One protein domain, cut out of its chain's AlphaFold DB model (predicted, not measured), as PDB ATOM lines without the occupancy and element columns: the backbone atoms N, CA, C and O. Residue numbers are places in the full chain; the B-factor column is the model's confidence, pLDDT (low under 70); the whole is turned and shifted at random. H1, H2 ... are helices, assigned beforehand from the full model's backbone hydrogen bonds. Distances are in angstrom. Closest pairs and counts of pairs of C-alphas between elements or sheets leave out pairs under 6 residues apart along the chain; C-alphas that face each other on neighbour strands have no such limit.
ATOM      1  N   SER A  97     538.524 327.656 513.017       55.34
ATOM      2  CA  SER A  97     539.855 327.379 513.577       55.34
ATOM      3  C   SER A  97     539.830 327.175 515.093       55.34
ATOM      4  O   SER A  97     540.445 326.239 515.593       55.34
ATOM      5  N   GLY A  98     539.088 328.013 515.824       56.22
ATOM      6  CA  GLY A  98     539.026 327.947 517.287       56.22
ATOM      7  C   GLY A  98     538.361 326.673 517.813       56.22
ATOM      8  O   GLY A  98     538.737 326.188 518.876       56.22
ATOM      9  N   GLN A  99     537.408 326.098 517.073       59.53
ATOM     10  CA  GLN A  99     536.770 324.839 517.469       59.53
ATOM     11  C   GLN A  99     537.676 323.619 517.227       59.53
ATOM     12  O   GLN A  99     537.683 322.705 518.048       59.53
ATOM     13  N   GLU A 100     538.473 323.616 516.152       62.72
ATOM     14  CA  GLU A 100     539.482 322.574 515.902       62.72
ATOM     15  C   GLU A 100     540.654 322.672 516.897       62.72
ATOM     16  O   GLU A 100     541.128 321.657 517.407       62.72
ATOM     17  N   GLU A 101     541.083 323.890 517.238       63.28
ATOM     18  CA  GLU A 101     542.103 324.146 518.261       63.28
ATOM     19  C   GLU A 101     541.632 323.703 519.656       63.28
ATOM     20  O   GLU A 101     542.354 322.979 520.342       63.28
ATOM     21  N   LEU A 102     540.393 324.032 520.044       69.50
ATOM     22  CA  LEU A 102     539.802 323.573 521.305       69.50
ATOM     23  C   LEU A 102     539.640 322.044 521.343       69.50
ATOM     24  O   LEU A 102     539.867 321.437 522.386       69.50
ATOM     25  N   ALA A 103     539.280 321.413 520.219       73.50
ATOM     26  CA  ALA A 103     539.196 319.957 520.120       73.50
ATOM     27  C   ALA A 103     540.569 319.294 520.322       73.50
ATOM     28  O   ALA A 103     540.669 318.349 521.100       73.50
ATOM     29  N   ARG A 104     541.634 319.834 519.712       71.50
ATOM     30  CA  ARG A 104     543.012 319.353 519.919       71.50
ATOM     31  C   ARG A 104     543.494 319.552 521.352       71.50
ATOM     32  O   ARG A 104     544.050 318.624 521.922       71.50
ATOM     33  N   MET A 105     543.232 320.708 521.964       72.44
ATOM     34  CA  MET A 105     543.563 320.941 523.378       72.44
ATOM     35  C   MET A 105     542.788 320.002 524.314       72.44
ATOM     36  O   MET A 105     543.338 319.533 525.310       72.44
ATOM     37  N   ALA A 106     541.526 319.692 523.999       72.38
ATOM     38  CA  ALA A 106     540.746 318.708 524.742       72.38
ATOM     39  C   ALA A 106     541.303 317.286 524.564       72.38
ATOM     40  O   ALA A 106     541.405 316.560 525.544       72.38
ATOM     41  N   GLU A 107     541.710 316.899 523.354       74.62
ATOM     42  CA  GLU A 107     542.323 315.596 523.058       74.62
ATOM     43  C   GLU A 107     543.709 315.439 523.716       74.62
ATOM     44  O   GLU A 107     543.986 314.405 524.323       74.62
ATOM     45  N   GLU A 108     544.539 316.487 523.721       74.31
ATOM     46  CA  GLU A 108     545.810 316.560 524.465       74.31
ATOM     47  C   GLU A 108     545.587 316.482 525.989       74.31
ATOM     48  O   GLU A 108     546.297 315.773 526.702       74.31
ATOM     49  N   THR A 109     544.541 317.139 526.503       75.38
ATOM     50  CA  THR A 109     544.181 317.075 527.930       75.38
ATOM     51  C   THR A 109     543.644 315.693 528.318       75.38
ATOM     52  O   THR A 109     544.006 315.165 529.365       75.38
ATOM     53  N   LEU A 110     542.810 315.076 527.476       76.00
ATOM     54  CA  LEU A 110     542.224 313.753 527.712       76.00
ATOM     55  C   LEU A 110     543.242 312.615 527.553       76.00
ATOM     56  O   LEU A 110     543.117 311.597 528.227       76.00
ATOM     57  N   SER A 111     544.257 312.786 526.705       76.00
ATOM     58  CA  SER A 111     545.380 311.844 526.586       76.00
ATOM     59  C   SER A 111     546.438 312.013 527.684       76.00
ATOM     60  O   SER A 111     547.311 311.156 527.821       76.00
ATOM     61  N   SER A 112     546.348 313.051 528.528       80.88
ATOM     62  CA  SER A 112     547.202 313.170 529.712       80.88
ATOM     63  C   SER A 112     546.827 312.121 530.775       80.88
ATOM     64  O   SER A 112     545.713 312.158 531.314       80.88
ATOM     65  N   PRO A 113     547.747 311.213 531.163       77.25
ATOM     66  CA  PRO A 113     547.463 310.215 532.190       77.25
ATOM     67  C   PRO A 113     547.237 310.857 533.565       77.25
ATOM     68  O   PRO A 113     546.433 310.352 534.340       77.25
ATOM     69  N   GLU A 114     547.869 312.002 533.854       82.62
ATOM     70  CA  GLU A 114     547.653 312.745 535.103       82.62
ATOM     71  C   GLU A 114     546.235 313.337 535.173       82.62
ATOM     72  O   GLU A 114     545.618 313.353 536.241       82.62
ATOM     73  N   PHE A 115     545.681 313.770 534.033       82.88
ATOM     74  CA  PHE A 115     544.289 314.212 533.955       82.88
ATOM     75  C   PHE A 115     543.333 313.037 534.186       82.88
ATOM     76  O   PHE A 115     542.452 313.133 535.042       82.88
ATOM     77  N   MET A 116     543.542 311.909 533.501       82.88
ATOM     78  CA  MET A 116     542.711 310.709 533.665       82.88
ATOM     79  C   MET A 116     542.763 310.134 535.086       82.88
ATOM     80  O   MET A 116     541.710 309.830 535.646       82.88
ATOM     81  N   ASP A 117     543.938 310.067 535.720       81.94
ATOM     82  CA  ASP A 117     544.068 309.675 537.131       81.94
ATOM     83  C   ASP A 117     543.308 310.647 538.056       81.94
ATOM     84  O   ASP A 117     542.637 310.205 538.993       81.94
ATOM     85  N   SER A 118     543.335 311.959 537.778       83.06
ATOM     86  CA  SER A 118     542.579 312.955 538.557       83.06
ATOM     87  C   SER A 118     541.056 312.804 538.405       83.06
ATOM     88  O   SER A 118     540.326 312.882 539.396       83.06
ATOM     89  N   VAL A 119     540.572 312.502 537.193       84.75
ATOM     90  CA  VAL A 119     539.154 312.228 536.920       84.75
ATOM     91  C   VAL A 119     538.727 310.940 537.622       84.75
ATOM     92  O   VAL A 119     537.727 310.943 538.336       84.75
ATOM     93  N   ILE A 120     539.507 309.862 537.507       86.88
ATOM     94  CA  ILE A 120     539.237 308.576 538.165       86.88
ATOM     95  C   ILE A 120     539.203 308.729 539.694       86.88
ATOM     96  O   ILE A 120     538.315 308.174 540.337       86.88
ATOM     97  N   ALA A 121     540.109 309.521 540.278       85.50
ATOM     98  CA  ALA A 121     540.121 309.821 541.710       85.50
ATOM     99  C   ALA A 121     538.949 310.710 542.178       85.50
ATOM    100  O   ALA A 121     538.614 310.699 543.362       85.50
ATOM    101  N   SER A 122     538.314 311.466 541.272       87.81
ATOM    102  CA  SER A 122     537.139 312.297 541.582       87.81
ATOM    103  C   SER A 122     535.820 311.512 541.646       87.81
ATOM    104  O   SER A 122     534.846 311.990 542.232       87.81
ATOM    105  N   LEU A 123     535.766 310.311 541.054       87.00
ATOM    106  CA  LEU A 123     534.532 309.539 540.917       87.00
ATOM    107  C   LEU A 123     534.163 308.799 542.223       87.00
ATOM    108  O   LEU A 123     534.909 307.928 542.681       87.00
ATOM    109  N   PRO A 124     532.987 309.067 542.826       85.38
ATOM    110  CA  PRO A 124     532.602 308.458 544.094       85.38
ATOM    111  C   PRO A 124     532.391 306.945 543.954       85.38
ATOM    112  O   PRO A 124     531.603 306.479 543.134       85.38
ATOM    113  N   GLY A 125     533.083 306.170 544.794       84.44
ATOM    114  CA  GLY A 125     533.040 304.703 544.778       84.44
ATOM    115  C   GLY A 125     534.015 304.042 543.797       84.44
ATOM    116  O   GLY A 125     534.120 302.816 543.798       84.44
ATOM    117  N   VAL A 126     534.761 304.821 543.008       85.56
ATOM    118  CA  VAL A 126     535.867 304.325 542.180       85.56
ATOM    119  C   VAL A 126     537.160 304.357 542.998       85.56
ATOM    120  O   VAL A 126     537.408 305.291 543.756       85.56
ATOM    121  N   ASN A 127     537.993 303.324 542.868       85.19
ATOM    122  CA  ASN A 127     539.306 303.272 543.506       85.19
ATOM    123  C   ASN A 127     540.404 303.394 542.444       85.19
ATOM    124  O   ASN A 127     540.655 302.435 541.721       85.19
ATOM    125  N   ALA A 128     541.100 304.533 542.389       79.50
ATOM    126  CA  ALA A 128     542.229 304.743 541.477       79.50
ATOM    127  C   ALA A 128     543.364 303.709 541.655       79.50
ATOM    128  O   ALA A 128     544.163 303.480 540.747       79.50
ATOM    129  N   GLU A 129     543.435 303.020 542.802       82.75
ATOM    130  CA  GLU A 129     544.408 301.949 542.992       82.75
ATOM    131  C   GLU A 129     544.048 300.612 542.314       82.75
ATOM    132  O   GLU A 129     544.912 299.728 542.263       82.75
ATOM    133  N   ASP A 130     542.833 300.452 541.782       85.88
ATOM    134  CA  ASP A 130     542.312 299.177 541.281       85.88
ATOM    135  C   ASP A 130     543.148 298.609 540.104       85.88
ATOM    136  O   ASP A 130     543.387 299.299 539.101       85.88
ATOM    137  N   PRO A 131     543.606 297.340 540.178       81.06
ATOM    138  CA  PRO A 131     544.389 296.714 539.113       81.06
ATOM    139  C   PRO A 131     543.631 296.561 537.783       81.06
ATOM    140  O   PRO A 131     544.280 296.458 536.741       81.06
ATOM    141  N   ALA A 132     542.294 296.558 537.779       82.25
ATOM    142  CA  ALA A 132     541.492 296.541 536.560       82.25
ATOM    143  C   ALA A 132     541.597 297.871 535.797       82.25
ATOM    144  O   ALA A 132     541.849 297.853 534.593       82.25
ATOM    145  N   LEU A 133     541.500 299.013 536.493       78.75
ATOM    146  CA  LEU A 133     541.639 300.352 535.897       78.75
ATOM    147  C   LEU A 133     543.063 300.587 535.381       78.75
ATOM    148  O   LEU A 133     543.262 300.952 534.223       78.75
ATOM    149  N   LYS A 134     544.070 300.231 536.190       77.19
ATOM    150  CA  LYS A 134     545.493 300.237 535.792       77.19
ATOM    151  C   LYS A 134     545.789 299.315 534.597       77.19
ATOM    152  O   LYS A 134     546.788 299.501 533.904       77.19
ATOM    153  N   GLY A 135     544.935 298.316 534.362       75.31
ATOM    154  CA  GLY A 135     544.963 297.412 533.212       75.31
ATOM    155  C   GLY A 135     544.108 297.855 532.017       75.31
ATOM    156  O   GLY A 135     544.076 297.129 531.020       75.31
ATOM    157  N   LEU A 136     543.411 298.992 532.101       73.44
ATOM    158  CA  LEU A 136     542.696 299.638 530.995       73.44
ATOM    159  C   LEU A 136     543.518 300.804 530.440       73.44
ATOM    160  O   LEU A 136     543.883 300.739 529.272       73.44
ATOM    161  N   LEU A 137     543.920 301.759 531.291       70.12
ATOM    162  CA  LEU A 137     544.743 302.922 530.913       70.12
ATOM    163  C   LEU A 137     545.975 302.504 530.079       70.12
ATOM    164  O   LEU A 137     546.156 302.942 528.949       70.12
ATOM    165  N   LYS A 138     546.733 301.508 530.563       67.12
ATOM    166  CA  LYS A 138     547.927 300.935 529.900       67.12
ATOM    167  C   LYS A 138     547.692 300.198 528.567       67.12
ATOM    168  O   LYS A 138     548.596 299.510 528.083       67.12
ATOM    169  N   LYS A 139     546.483 300.232 528.005       60.00
ATOM    170  CA  LYS A 139     546.170 299.660 526.683       60.00
ATOM    171  C   LYS A 139     545.936 300.722 525.617       60.00
ATOM    172  O   LYS A 139     545.933 300.360 524.443       60.00
ATOM    173  N   GLU A 140     545.735 301.978 526.001       56.19
ATOM    174  CA  GLU A 140     545.416 303.049 525.055       56.19
ATOM    175  C   GLU A 140     546.693 303.679 524.468       56.19
ATOM    176  O   GLU A 140     546.693 304.017 523.287       56.19
ATOM    177  N   ASP A 141     547.824 303.595 525.190       55.22
ATOM    178  CA  ASP A 141     549.211 303.866 524.740       55.22
ATOM    179  C   ASP A 141     549.721 302.959 523.580       55.22
ATOM    180  O   ASP A 141     550.926 302.758 523.413       55.22
ATOM    181  N   LYS A 142     548.835 302.290 522.830       52.94
ATOM    182  CA  LYS A 142     549.175 301.299 521.789       52.94
ATOM    183  C   LYS A 142     548.352 301.448 520.509       52.94
ATOM    184  O   LYS A 142     547.887 300.459 519.940       52.94
TER     185      LYS A 142
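What this domain is: This is residues 97 to 142 of the 152 residues of a protein of Palpitomonas bilix (UniProt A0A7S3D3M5). H1 sticks out as an arm, its residues 97 to 109 standing free, from a loose V of two shorter helices, H2 and H3, whose open ends are joined by residues 123 to 130. The contacts between the helices are few. The printed part has 46 residues with three named helices, H1, H2 and H3 in chain order, and no named strand; the class is all helix. It is loose, with a radius of gyration of the C-alphas of 13.0 A and spans of 40 by 26 by 12 A.

Where its parts are: H1, residues 97 to 110, begins at C-alpha 97 (539.855, 327.379, 513.577) and is 19.8 A long. H2, residues 113 to 122, is 14.1 A long. H3, residues 131 to 137, is 10.3 A long and ends at C-alpha 137 (544.743, 302.922, 530.913).

How they stand to each other: H1 and H2 are close but not clearly touching, the closest C-alphas, those of Thr 109 and Phe 115, being 6.7 A apart; they stand about perpendicular, at 74 degrees. H2 and H3 are close but not clearly touching, with the closest C-alphas, those of Pro 113 and Leu 137, 7.9 A apart, at a steep tilt of 48 degrees, opposite ways. H1 and H3 are apart. In H1, H2 and H3 every O i to N i+4 pair is within hydrogen-bond range.

The domain as a whole: The C-alphas farthest apart, those of Ser 97 and Pro 131, are 40.2 A apart. The printed part has no cut. No link is long. The pLDDT is under 70 at residues 97 to 102 and 138 to 142.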